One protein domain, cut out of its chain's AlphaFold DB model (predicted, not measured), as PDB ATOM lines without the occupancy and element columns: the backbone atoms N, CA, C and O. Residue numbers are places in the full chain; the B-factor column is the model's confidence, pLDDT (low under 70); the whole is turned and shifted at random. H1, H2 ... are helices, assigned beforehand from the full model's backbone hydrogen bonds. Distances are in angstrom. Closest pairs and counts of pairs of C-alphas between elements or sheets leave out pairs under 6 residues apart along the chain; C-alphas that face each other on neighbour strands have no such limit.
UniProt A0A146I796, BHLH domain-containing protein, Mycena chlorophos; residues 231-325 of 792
ATOM      1  N   ARG A 231     141.940 229.889 192.826       93.38
ATOM      2  CA  ARG A 231     142.779 231.032 192.449       93.38
ATOM      3  C   ARG A 231     142.632 232.187 193.443       93.38
ATOM      4  O   ARG A 231     143.658 232.670 193.916       93.38
ATOM      5  N   ARG A 232     141.402 232.591 193.799       94.00
ATOM      6  CA  ARG A 232     141.147 233.673 194.772       94.00
ATOM      7  C   ARG A 232     141.740 233.322 196.143       94.00
ATOM      8  O   ARG A 232     142.479 234.134 196.699       94.00
ATOM      9  N   TYR A 233     141.547 232.089 196.623       97.06
ATOM     10  CA  TYR A 233     142.171 231.587 197.856       97.06
ATOM     11  C   TYR A 233     143.703 231.695 197.818       97.06
ATOM     12  O   TYR A 233     144.315 232.248 198.734       97.06
ATOM     13  N   ARG A 234     144.345 231.231 196.736       96.12
ATOM     14  CA  ARG A 234     145.807 231.308 196.599       96.12
ATOM     15  C   ARG A 234     146.333 232.738 196.507       96.12
ATOM     16  O   ARG A 234     147.423 232.987 197.025       96.12
ATOM     17  N   THR A 235     145.594 233.662 195.897       95.94
ATOM     18  CA  THR A 235     145.940 235.091 195.880       95.94
ATOM     19  C   THR A 235     145.831 235.699 197.279       95.94
ATOM     20  O   THR A 235     146.816 236.255 197.759       95.94
ATOM     21  N   ASN A 236     144.710 235.510 197.986       96.75
ATOM     22  CA  ASN A 236     144.519 236.038 199.343       96.75
ATOM     23  C   ASN A 236     145.568 235.479 200.330       96.75
ATOM     24  O   ASN A 236     146.189 236.230 201.080       96.75
ATOM     25  N   LEU A 237     145.869 234.175 200.255       96.06
ATOM     26  CA  LEU A 237     146.937 233.544 201.040       96.06
ATOM     27  C   LEU A 237     148.327 234.125 200.724       96.06
ATOM     28  O   LEU A 237     149.155 234.260 201.623       96.06
ATOM     29  N   ASN A 238     148.617 234.451 199.460       96.06
ATOM     30  CA  ASN A 238     149.878 235.099 199.094       96.06
ATOM     31  C   ASN A 238     149.957 236.531 199.645       96.06
ATOM     32  O   ASN A 238     150.997 236.881 200.198       96.06
ATOM     33  N   ALA A 239     148.871 237.306 199.566       96.19
ATOM     34  CA  ALA A 239     148.797 238.662 200.109       96.19
ATOM     35  C   ALA A 239     149.009 238.680 201.634       96.19
ATOM     36  O   ALA A 239     149.863 239.415 202.128       96.19
ATOM     37  N   ARG A 240     148.347 237.784 202.388       96.62
ATOM     38  CA  ARG A 240     148.578 237.634 203.842       96.62
ATOM     39  C   ARG A 240     150.034 237.270 204.173       96.62
ATOM     40  O   ARG A 240     150.582 237.770 205.149       96.62
ATOM     41  N   ILE A 241     150.689 236.444 203.352       95.56
ATOM     42  CA  ILE A 241     152.114 236.098 203.526       95.56
ATOM     43  C   ILE A 241     153.044 237.274 203.173       95.56
ATOM     44  O   ILE A 241     154.102 237.403 203.783       95.56
ATOM     45  N   GLN A 242     152.673 238.132 202.220       94.88
ATOM     46  CA  GLN A 242     153.415 239.358 201.895       94.88
ATOM     47  C   GLN A 242     153.277 240.409 203.005       94.88
ATOM     48  O   GLN A 242     154.290 240.938 203.452       94.88
ATOM     49  N   SER A 243     152.064 240.627 203.520       93.56
ATOM     50  CA  SER A 243     151.806 241.470 204.698       93.56
ATOM     51  C   SER A 243     152.609 240.993 205.917       93.56
ATOM     52  O   SER A 243     153.375 241.764 206.490       93.56
ATOM     53  N   LEU A 244     152.561 239.693 206.241       96.00
ATOM     54  CA  LEU A 244     153.357 239.113 207.331       96.00
ATOM     55  C   LEU A 244     154.874 239.242 207.106       96.00
ATOM     56  O   LEU A 244     155.634 239.338 208.065       96.00
ATOM     57  N   ARG A 245     155.334 239.241 205.849       93.94
ATOM     58  CA  ARG A 245     156.747 239.466 205.518       93.94
ATOM     59  C   ARG A 245     157.166 240.919 205.756       93.94
ATOM     60  O   ARG A 245     158.276 241.131 206.229       93.94
ATOM     61  N   ALA A 246     156.302 241.884 205.446       91.19
ATOM     62  CA  ALA A 246     156.547 243.299 205.722       91.19
ATOM     63  C   ALA A 246     156.513 243.605 207.231       91.19
ATOM     64  O   ALA A 246     157.340 244.365 207.716       91.19
ATOM     65  N   ALA A 247     155.626 242.958 207.991       92.69
ATOM     66  CA  ALA A 247     155.456 243.182 209.431       92.69
ATOM     67  C   ALA A 247     156.567 242.596 210.338       92.69
ATOM     68  O   ALA A 247     156.482 242.719 211.560       92.69
ATOM     69  N   VAL A 248     157.588 241.924 209.786       94.50
ATOM     70  CA  VAL A 248     158.678 241.300 210.563       94.50
ATOM     71  C   VAL A 248     160.028 241.930 210.181       94.50
ATOM     72  O   VAL A 248     160.530 241.652 209.086       94.50
ATOM     73  N   PRO A 249     160.677 242.695 211.080       92.62
ATOM     74  CA  PRO A 249     161.922 243.417 210.795       92.62
ATOM     75  C   PRO A 249     163.047 242.566 210.178       92.62
ATOM     76  O   PRO A 249     163.596 242.857 209.112       92.62
ATOM     77  N   ALA A 250     163.315 241.396 210.766       91.69
ATOM     78  CA  ALA A 250     164.327 240.448 210.285       91.69
ATOM     79  C   ALA A 250     164.028 239.814 208.899       91.69
ATOM     80  O   ALA A 250     164.824 238.996 208.413       91.69
ATOM     81  N   LEU A 251     162.896 240.166 208.273       91.94
ATOM     82  CA  LEU A 251     162.545 239.859 206.885       91.94
ATOM     83  C   LEU A 251     162.635 241.090 205.964       91.94
ATOM     84  O   LEU A 251     163.150 240.920 204.856       91.94
ATOM     85  N   ARG A 252     162.221 242.296 206.398       89.81
ATOM     86  CA  ARG A 252     162.308 243.540 205.591       89.81
ATOM     87  C   ARG A 252     163.730 243.818 205.105       89.81
ATOM     88  O   ARG A 252     163.938 244.132 203.935       89.81
ATOM     89  N   VAL A 253     164.732 243.592 205.958       85.69
ATOM     90  CA  VAL A 253     166.161 243.726 205.607       85.69
ATOM     91  C   VAL A 253     166.566 242.878 204.392       85.69
ATOM     92  O   VAL A 253     167.457 243.262 203.635       85.69
ATOM     93  N   VAL A 254     165.899 241.745 204.148       84.19
ATOM     94  CA  VAL A 254     166.161 240.885 202.981       84.19
ATOM     95  C   VAL A 254     165.610 241.500 201.692       84.19
ATOM     96  O   VAL A 254     166.203 241.308 200.630       84.19
ATOM     97  N   ASP A 255     164.509 242.249 201.777       81.12
ATOM     98  CA  ASP A 255     163.969 243.048 200.674       81.12
ATOM     99  C   ASP A 255     164.822 244.293 200.424       81.12
ATOM    100  O   ASP A 255     165.240 244.496 199.287       81.12
ATOM    101  N   ARG A 256     165.213 245.041 201.468       80.38
ATOM    102  CA  ARG A 256     166.167 246.167 201.354       80.38
ATOM    103  C   ARG A 256     167.471 245.722 200.675       80.38
ATOM    104  O   ARG A 256     167.920 246.346 199.718       80.38
ATOM    105  N   ALA A 257     168.026 244.574 201.071       79.25
ATOM    106  CA  ALA A 257     169.223 243.986 200.457       79.25
ATOM    107  C   ALA A 257     169.021 243.421 199.029       79.25
ATOM    108  O   ALA A 257     170.007 243.038 198.385       79.25
ATOM    109  N   ALA A 258     167.781 243.341 198.534       80.69
ATOM    110  CA  ALA A 258     167.450 243.016 197.147       80.69
ATOM    111  C   ALA A 258     167.184 244.285 196.313       80.69
ATOM    112  O   ALA A 258     167.735 244.399 195.222       80.69
ATOM    113  N   ALA A 259     166.439 245.256 196.849       79.62
ATOM    114  CA  ALA A 259     166.157 246.554 196.231       79.62
ATOM    115  C   ALA A 259     167.442 247.371 195.989       79.62
ATOM    116  O   ALA A 259     167.694 247.814 194.869       79.62
ATOM    117  N   ILE A 260     168.352 247.423 196.973       80.06
ATOM    118  CA  ILE A 260     169.685 248.040 196.814       80.06
ATOM    119  C   ILE A 260     170.478 247.381 195.667       80.06
ATOM    120  O   ILE A 260     171.201 248.056 194.939       80.06
ATOM    121  N   LYS A 261     170.322 246.066 195.445       79.12
ATOM    122  CA  LYS A 261     170.961 245.353 194.317       79.12
ATOM    123  C   LYS A 261     170.255 245.563 192.977       79.12
ATOM    124  O   LYS A 261     170.857 245.271 191.946       79.12
ATOM    125  N   ALA A 262     169.014 246.041 192.986       80.12
ATOM    126  CA  ALA A 262     168.283 246.472 191.799       80.12
ATOM    127  C   ALA A 262     168.555 247.947 191.436       80.12
ATOM    128  O   ALA A 262     168.137 248.383 190.368       80.12
ATOM    129  N   GLY A 263     169.274 248.694 192.285       65.88
ATOM    130  CA  GLY A 263     169.540 250.126 192.100       65.88
ATOM    131  C   GLY A 263     168.397 251.035 192.562       65.88
ATOM    132  O   GLY A 263     168.356 252.200 192.180       65.88
ATOM    133  N   GLU A 264     167.467 250.512 193.361       73.12
ATOM    134  CA  GLU A 264     166.319 251.255 193.877       73.12
ATOM    135  C   GLU A 264     166.700 252.047 195.140       73.12
ATOM    136  O   GLU A 264     167.377 251.531 196.036       73.12
ATOM    137  N   ALA A 265     166.280 253.313 195.208       53.00
ATOM    138  CA  ALA A 265     166.557 254.198 196.335       53.00
ATOM    139  C   ALA A 265     165.660 253.837 197.528       53.00
ATOM    140  O   ALA A 265     164.515 254.273 197.619       53.00
ATOM    141  N   VAL A 266     166.176 253.012 198.442       59.03
ATOM    142  CA  VAL A 266     165.443 252.617 199.651       59.03
ATOM    143  C   VAL A 266     165.563 253.711 200.710       59.03
ATOM    144  O   VAL A 266     166.680 254.036 201.115       59.03
ATOM    145  N   ALA A 267     164.421 254.225 201.175       55.19
ATOM    146  CA  ALA A 267     164.343 255.137 202.315       55.19
ATOM    147  C   ALA A 267     165.075 254.571 203.548       55.19
ATOM    148  O   ALA A 267     165.189 253.349 203.706       55.19
ATOM    149  N   ASP A 268     165.585 255.449 204.415       52.03
ATOM    150  CA  ASP A 268     166.150 254.999 205.684       52.03
ATOM    151  C   ASP A 268     165.030 254.585 206.640       52.03
ATOM    152  O   ASP A 268     164.089 255.329 206.903       52.03
ATOM    153  N   ASP A 269     165.124 253.336 207.082       56.69
ATOM    154  CA  ASP A 269     164.083 252.577 207.763       56.69
ATOM    155  C   ASP A 269     164.758 251.837 208.927       56.69
ATOM    156  O   ASP A 269     165.830 251.248 208.738       56.69
ATOM    157  N   GLU A 270     164.139 251.888 210.110       62.94
ATOM    158  CA  GLU A 270     164.704 251.633 211.456       62.94
ATOM    159  C   GLU A 270     165.312 250.231 211.699       62.94
ATOM    160  O   GLU A 270     165.844 249.944 212.773       62.94
ATOM    161  N   ASP A 271     165.270 249.333 210.714       77.94
ATOM    162  CA  ASP A 271     165.741 247.946 210.805       77.94
ATOM    163  C   ASP A 271     167.278 247.825 210.733       77.94
ATOM    164  O   ASP A 271     167.852 247.149 209.869       77.94
ATOM    165  N   VAL A 272     167.967 248.477 211.669       79.69
ATOM    166  CA  VAL A 272     169.421 248.399 211.829       79.69
ATOM    167  C   VAL A 272     169.833 246.975 212.213       79.69
ATOM    168  O   VAL A 272     169.282 246.357 213.125       79.69
ATOM    169  N   ILE A 273     170.841 246.445 211.515       85.44
ATOM    170  CA  ILE A 273     171.390 245.115 211.782       85.44
ATOM    171  C   ILE A 273     172.455 245.217 212.881       85.44
ATOM    172  O   ILE A 273     173.500 245.835 212.678       85.44
ATOM    173  N   ASP A 274     172.237 244.536 214.007       86.38
ATOM    174  CA  ASP A 274     173.254 244.298 215.038       86.38
ATOM    175  C   ASP A 274     174.568 243.780 214.423       86.38
ATOM    176  O   ASP A 274     174.549 242.925 213.534       86.38
ATOM    177  N   ALA A 275     175.709 244.074 215.056       84.81
ATOM    178  CA  ALA A 275     176.989 243.401 214.774       84.81
ATOM    179  C   ALA A 275     176.936 241.851 214.896       84.81
ATOM    180  O   ALA A 275     177.829 241.147 214.429       84.81
ATOM    181  N   ARG A 276     175.873 241.304 215.506       87.00
ATOM    182  CA  ARG A 276     175.562 239.868 215.631       87.00
ATOM    183  C   ARG A 276     174.751 239.289 214.453       87.00
ATOM    184  O   ARG A 276     174.570 238.072 214.390       87.00
ATOM    185  N   GLY A 277     174.212 240.124 213.560       87.31
ATOM    186  CA  GLY A 277     173.293 239.720 212.484       87.31
ATOM    187  C   GLY A 277     171.831 239.534 212.924       87.31
ATOM    188  O   GLY A 277     171.156 238.620 212.439       87.31
ATOM    189  N   TYR A 278     171.357 240.356 213.863       91.75
ATOM    190  CA  TYR A 278     169.993 240.344 214.412       91.75
ATOM    191  C   TYR A 278     169.321 241.710 214.196       91.75
ATOM    192  O   TYR A 278     170.010 242.720 214.112       91.75
ATOM    193  N   VAL A 279     167.991 241.726 214.102       91.38
ATOM    194  CA  VAL A 279     167.136 242.924 214.006       91.38
ATOM    195  C   VAL A 279     165.943 242.687 214.935       91.38
ATOM    196  O   VAL A 279     165.355 241.606 214.883       91.38
ATOM    197  N   ASP A 280     165.671 243.634 215.839       89.56
ATOM    198  CA  ASP A 280     164.822 243.481 217.042       89.56
ATOM    199  C   ASP A 280     164.837 242.059 217.641       89.56
ATOM    200  O   ASP A 280     163.840 241.337 217.684       89.56
ATOM    201  N   GLY A 281     166.034 241.597 218.019       89.75
ATOM    202  CA  GLY A 281     166.247 240.297 218.663       89.75
ATOM    203  C   GLY A 281     166.035 239.050 217.788       89.75
ATOM    204  O   GLY A 281     166.300 237.944 218.260       89.75
ATOM    205  N   VAL A 282     165.644 239.180 216.515       94.50
ATOM    206  CA  VAL A 282     165.479 238.058 215.572       94.50
ATOM    207  C   VAL A 282     166.626 238.020 214.565       94.50
ATOM    208  O   VAL A 282     166.997 239.026 213.966       94.50
ATOM    209  N   LYS A 283     167.204 236.835 214.335       93.69
ATOM    210  CA  LYS A 283     168.328 236.676 213.397       93.69
ATOM    211  C   LYS A 283     167.874 236.903 211.953       93.69
ATOM    212  O   LYS A 283     166.945 236.217 211.516       93.69
ATOM    213  N   VAL A 284     168.554 237.781 211.209       92.12
ATOM    214  CA  VAL A 284     168.201 238.146 209.822       92.12
ATOM    215  C   VAL A 284     168.080 236.903 208.937       92.12
ATOM    216  O   VAL A 284     168.931 236.005 208.959       92.12
ATOM    217  N   ALA A 285     167.006 236.822 208.150       90.75
ATOM    218  CA  ALA A 285     166.782 235.687 207.266       90.75
ATOM    219  C   ALA A 285     167.710 235.714 206.037       90.75
ATOM    220  O   ALA A 285     167.970 236.750 205.442       90.75
ATOM    221  N   ARG A 286     168.159 234.538 205.581       87.69
ATOM    222  CA  ARG A 286     168.930 234.411 204.323       87.69
ATOM    223  C   ARG A 286     168.048 234.330 203.069       87.69
ATOM    224  O   ARG A 286     168.550 234.470 201.960       87.69
ATOM    225  N   LYS A 287     166.758 234.007 203.232       91.00
ATOM    226  CA  LYS A 287     165.781 233.832 202.142       91.00
ATOM    227  C   LYS A 287     164.348 233.881 202.673       91.00
ATOM    228  O   LYS A 287     164.043 233.259 203.687       91.00
ATOM    229  N   CYS A 288     163.467 234.530 201.925       89.88
ATOM    230  CA  CYS A 288     162.044 234.756 202.190       89.88
ATOM    231  C   CYS A 288     161.108 233.625 201.698       89.88
ATOM    232  O   CYS A 288     160.075 233.875 201.079       89.88
ATOM    233  N   SER A 289     161.458 232.353 201.927       93.94
ATOM    234  CA  SER A 289     160.543 231.242 201.594       93.94
ATOM    235  C   SER A 289     159.268 231.309 202.455       93.94
ATOM    236  O   SER A 289     159.332 231.801 203.578       93.94
ATOM    237  N   LYS A 290     158.126 230.761 202.000       94.38
ATOM    238  CA  LYS A 290     156.890 230.722 202.817       94.38
ATOM    239  C   LYS A 290     157.120 230.115 204.211       94.38
ATOM    240  O   LYS A 290     156.632 230.653 205.197       94.38
ATOM    241  N   ALA A 291     157.908 229.040 204.292       94.44
ATOM    242  CA  ALA A 291     158.278 228.413 205.561       94.44
ATOM    243  C   ALA A 291     159.178 229.319 206.421       94.44
ATOM    244  O   ALA A 291     158.978 229.412 207.628       94.44
ATOM    245  N   ASN A 292     160.127 230.033 205.806       94.88
ATOM    246  CA  ASN A 292     161.025 230.945 206.516       94.88
ATOM    247  C   ASN A 292     160.289 232.192 207.032       94.88
ATOM    248  O   ASN A 292     160.603 232.649 208.124       94.88
ATOM    249  N   VAL A 293     159.318 232.725 206.277       95.75
ATOM    250  CA  VAL A 293     158.469 233.850 206.711       95.75
ATOM    251  C   VAL A 293     157.686 233.455 207.965       95.75
ATOM    252  O   VAL A 293     157.767 234.142 208.978       95.75
ATOM    253  N   LEU A 294     157.009 232.301 207.933       96.38
ATOM    254  CA  LEU A 294     156.260 231.778 209.080       96.38
ATOM    255  C   LEU A 294     157.173 231.472 210.280       96.38
ATOM    256  O   LEU A 294     156.856 231.856 211.402       96.38
ATOM    257  N   GLY A 295     158.329 230.839 210.055       96.19
ATOM    258  CA  GLY A 295     159.306 230.564 211.113       96.19
ATOM    259  C   GLY A 295     159.829 231.837 211.784       96.19
ATOM    260  O   GLY A 295     159.848 231.920 213.009       96.19
ATOM    261  N   LYS A 296     160.171 232.864 210.995       96.50
ATOM    262  CA  LYS A 296     160.666 234.150 211.510       96.50
ATOM    263  C   LYS A 296     159.588 234.966 212.215       96.50
ATOM    264  O   LYS A 296     159.898 235.593 213.221       96.50
ATOM    265  N   ALA A 297     158.337 234.898 211.766       97.25
ATOM    266  CA  ALA A 297     157.210 235.462 212.503       97.25
ATOM    267  C   ALA A 297     157.031 234.789 213.879       97.25
ATOM    268  O   ALA A 297     156.859 235.477 214.880       97.25
ATOM    269  N   VAL A 298     157.143 233.457 213.963       97.31
ATOM    270  CA  VAL A 298     157.058 232.724 215.243       97.31
ATOM    271  C   VAL A 298     158.253 233.017 216.161       97.31
ATOM    272  O   VAL A 298     158.068 233.127 217.373       97.31
ATOM    273  N   GLU A 299     159.464 233.187 215.621       96.62
ATOM    274  CA  GLU A 299     160.607 233.712 216.386       96.62
ATOM    275  C   GLU A 299     160.312 235.121 216.932       96.62
ATOM    276  O   GLU A 299     160.490 235.361 218.123       96.62
ATOM    277  N   TYR A 300     159.807 236.028 216.090       97.25
ATOM    278  CA  TYR A 300     159.530 237.419 216.457       97.25
ATOM    279  C   TYR A 300     158.448 237.546 217.533       97.25
ATOM    280  O   TYR A 300     158.664 238.226 218.531       97.25
ATOM    281  N   ILE A 301     157.342 236.804 217.422       96.81
ATOM    282  CA  ILE A 301     156.279 236.768 218.444       96.81
ATOM    283  C   ILE A 301     156.835 236.342 219.816       96.81
ATOM    284  O   ILE A 301     156.438 236.897 220.841       96.81
ATOM    285  N   ARG A 302     157.792 235.400 219.857       97.06
ATOM    286  CA  ARG A 302     158.469 235.003 221.105       97.06
ATOM    287  C   ARG A 302     159.377 236.107 221.646       97.06
ATOM    288  O   ARG A 302     159.400 236.316 222.855       97.06
ATOM    289  N   VAL A 303     160.106 236.818 220.783       96.75
ATOM    290  CA  VAL A 303     160.941 237.960 221.197       96.75
ATOM    291  C   VAL A 303     160.076 239.092 221.753       96.75
ATOM    292  O   VAL A 303     160.356 239.561 222.854       96.75
ATOM    293  N   LEU A 304     158.990 239.461 221.067       96.06
ATOM    294  CA  LEU A 304     158.036 240.474 221.525       96.06
ATOM    295  C   LEU A 304     157.409 240.092 222.872       96.06
ATOM    296  O   LEU A 304     157.486 240.877 223.815       96.06
ATOM    297  N   LYS A 305     156.897 238.861 223.025       96.44
ATOM    298  CA  LYS A 305     156.353 238.394 224.314       96.44
ATOM    299  C   LYS A 305     157.410 238.367 225.424       96.44
ATOM    300  O   LYS A 305     157.097 238.720 226.559       96.44
ATOM    301  N   ASN A 306     158.666 238.028 225.131       96.62
ATOM    302  CA  ASN A 306     159.753 238.100 226.116       96.62
ATOM    303  C   ASN A 306     160.149 239.550 226.466       96.62
ATOM    304  O   ASN A 306     160.525 239.822 227.608       96.62
ATOM    305  N   ARG A 307     160.057 240.484 225.508       96.12
ATOM    306  CA  ARG A 307     160.278 241.929 225.696       96.12
ATOM    307  C   ARG A 307     159.178 242.528 226.577       96.12
ATOM    308  O   ARG A 307     159.500 243.176 227.564       96.12
ATOM    309  N   GLU A 308     157.917 242.203 226.309       94.38
ATOM    310  CA  GLU A 308     156.735 242.521 227.127       94.38
ATOM    311  C   GLU A 308     156.878 242.024 228.576       94.38
ATOM    312  O   GLU A 308     156.825 242.821 229.509       94.38
ATOM    313  N   HIS A 309     157.188 240.737 228.789       96.56
ATOM    314  CA  HIS A 309     157.414 240.175 230.132       96.56
ATOM    315  C   HIS A 309     158.636 240.766 230.857       96.56
ATOM    316  O   HIS A 309     158.777 240.596 232.072       96.56
ATOM    317  N   ARG A 310     159.563 241.418 230.144       97.12
ATOM    318  CA  ARG A 310     160.675 242.156 230.753       97.12
ATOM    319  C   ARG A 310     160.244 243.573 231.131       97.12
ATOM    320  O   ARG A 310     160.349 243.914 232.305       97.12
ATOM    321  N   LEU A 311     159.670 244.318 230.188       96.25
ATOM    322  CA  LEU A 311     159.156 245.675 230.393       96.25
ATOM    323  C   LEU A 311     158.111 245.723 231.516       96.25
ATOM    324  O   LEU A 311     158.175 246.602 232.366       96.25
ATOM    325  N   ALA A 312     157.212 244.738 231.604       94.94
ATOM    326  CA  ALA A 312     156.233 244.641 232.689       94.94
ATOM    327  C   ALA A 312     156.883 244.490 234.081       94.94
ATOM    328  O   ALA A 312     156.382 245.042 235.060       94.94
ATOM    329  N   ARG A 313     158.021 243.784 234.186       97.00
ATOM    330  CA  ARG A 313     158.781 243.646 235.445       97.00
ATOM    331  C   ARG A 313     159.614 244.885 235.760       97.00
ATOM    332  O   ARG A 313     159.692 245.268 236.922       97.00
ATOM    333  N   GLU A 314     160.202 245.515 234.746       96.62
ATOM    334  CA  GLU A 314     160.919 246.791 234.873       96.62
ATOM    335  C   GLU A 314     159.952 247.892 235.356       96.62
ATOM    336  O   GLU A 314     160.219 248.551 236.360       96.62
ATOM    337  N   LEU A 315     158.767 247.988 234.745       94.69
ATOM    338  CA  LEU A 315     157.662 248.862 235.149       94.69
ATOM    339  C   LEU A 315     157.155 248.544 236.563       94.69
ATOM    340  O   LEU A 315     156.994 249.463 237.363       94.69
ATOM    341  N   ALA A 316     156.938 247.272 236.916       95.44
ATOM    342  CA  ALA A 316     156.533 246.899 238.276       95.44
ATOM    343  C   ALA A 316     157.597 247.284 239.323       95.44
ATOM    344  O   ALA A 316     157.257 247.775 240.402       95.44
ATOM    345  N   GLY A 317     158.885 247.131 238.993       96.31
ATOM    346  CA  GLY A 317     160.001 247.597 239.815       96.31
ATOM    347  C   GLY A 317     160.008 249.118 239.983       96.31
ATOM    348  O   GLY A 317     160.057 249.605 241.110       96.31
ATOM    349  N   LEU A 318     159.868 249.872 238.889       96.38
ATOM    350  CA  LEU A 318     159.768 251.338 238.893       96.38
ATOM    351  C   LEU A 318     158.583 251.837 239.734       96.38
ATOM    352  O   LEU A 318     158.760 252.718 240.575       96.38
ATOM    353  N   LYS A 319     157.395 251.234 239.580       94.81
ATOM    354  CA  LYS A 319     156.215 251.547 240.404       94.81
ATOM    355  C   LYS A 319     156.442 251.229 241.884       94.81
ATOM    356  O   LYS A 319     156.048 252.020 242.735       94.81
ATOM    357  N   THR A 320     157.130 250.129 242.199       96.00
ATOM    358  CA  THR A 320     157.479 249.763 243.585       96.00
ATOM    359  C   THR A 320     158.470 250.753 244.205       96.00
ATOM    360  O   THR A 320     158.278 251.187 245.339       96.00
ATOM    361  N   LEU A 321     159.503 251.160 243.457       95.81
ATOM    362  CA  LEU A 321     160.469 252.179 243.887       95.81
ATOM    363  C   LEU A 321     159.789 253.534 244.124       95.81
ATOM    364  O   LEU A 321     160.057 254.182 245.136       95.81
ATOM    365  N   LEU A 322     158.877 253.941 243.235       95.12
ATOM    366  CA  LEU A 322     158.119 255.181 243.386       95.12
ATOM    367  C   LEU A 322     157.155 255.115 244.580       95.12
ATOM    368  O   LEU A 322     157.106 256.052 245.369       95.12
ATOM    369  N   GLY A 323     156.448 253.998 244.771       93.38
ATOM    370  CA  GLY A 323     155.561 253.773 245.917       93.38
ATOM    371  C   GLY A 323     156.276 253.717 247.275       93.38
ATOM    372  O   GLY A 323     155.648 253.944 248.311       93.38
ATOM    373  N   GLY A 324     157.591 253.473 247.289       92.19
ATOM    374  CA  GLY A 324     158.440 253.593 248.480       92.19
ATOM    375  C   GLY A 324     158.786 255.037 248.877       92.19
ATOM    376  O   GLY A 324     159.271 255.263 249.985       92.19
ATOM    377  N   LEU A 325     158.537 256.020 248.005       94.38
ATOM    378  CA  LEU A 325     158.792 257.438 248.263       94.38
ATOM    379  C   LEU A 325     157.604 258.094 248.989       94.38
ATOM    380  O   LEU A 325     156.441 257.768 248.747       94.38
TER     381      LEU A 325
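This is residues 231 to 325 of the 792 residues of the protein "BHLH domain-containing protein" of Mycena chlorophos (UniProt A0A146I796). Three helices spread like the arms of an open tripod from one junction, where the last turns of H1 and the first turns of H2 and H3 come together; H3 is by far the longest arm and makes most of the length. The far ends stick out: residues 231 to 237 of H1, residues 258 to 263 at the end of H2, and residues 308 to 325, nearly all in H3, while a long loop folds back from the end of H2 to the junction. The printed part has 95 residues with three named helices in the order H1, H2, H3 and no named strand, and its class is all helix. It is loose, with a radius of gyration of the C-alphas of 17.8 A, and elongated, spanning 61 by 34 by 21 A.

Find C-alpha 231 at (142.779, 231.032, 192.449); from there H1 runs through residues 231 to 246, 22.7 A from first to last C-alpha. After a tight link of 2 residues, H2 takes residues 249 to 262, 20.3 A long, beginning at C-alpha 249 at (161.922, 243.417, 210.795). Next read residues 263 to 289, a stretch of 27 residues with no named element, in which residues 278 to 279 pair antiparallel with residues 282 to 283. H3 then runs through residues 290 to 323, 48.9 A long, to C-alpha 323 at (155.561, 253.773, 245.917).

Look first at residues 241 to 245 of H1, which touch residues 290 to 297 of H3; the closest C-alphas, those of Arg 245 and Val 293, are 6.0 A apart. H1 and H3 run the same way at a steep tilt of 43 degrees. H1 and H2 only just touch, with 3 pairs of C-alphas within 8 A, and only at the corner by their link; their closest C-alphas, those of Ala 246 and Arg 252, are 5.8 A apart. Their lines are about perpendicular, at 82 degrees. H2 and H3 also only just touch, with 3 pairs of C-alphas within 8 A, the closest being those of Leu 251 and Val 293 at 7.3 A. They run opposite ways at a steep tilt of 51 degrees. In H1 every O i to N i+4 pair is within hydrogen-bond range; in H2 it is 7 of 10 and in H3 29 of 30.

The two C-alphas farthest apart are the first and last printed, those of Arg 231 and Leu 325, at 63.8 A. Without the stretches that stand free, the body of 64 residues spans 33 by 31 by 17 A. The printed part has no cut, and the link from H2 to H3 is long. The mean pLDDT of the printed part is 89.5; look for values under 70 at residue 263 and residues 265 to 270.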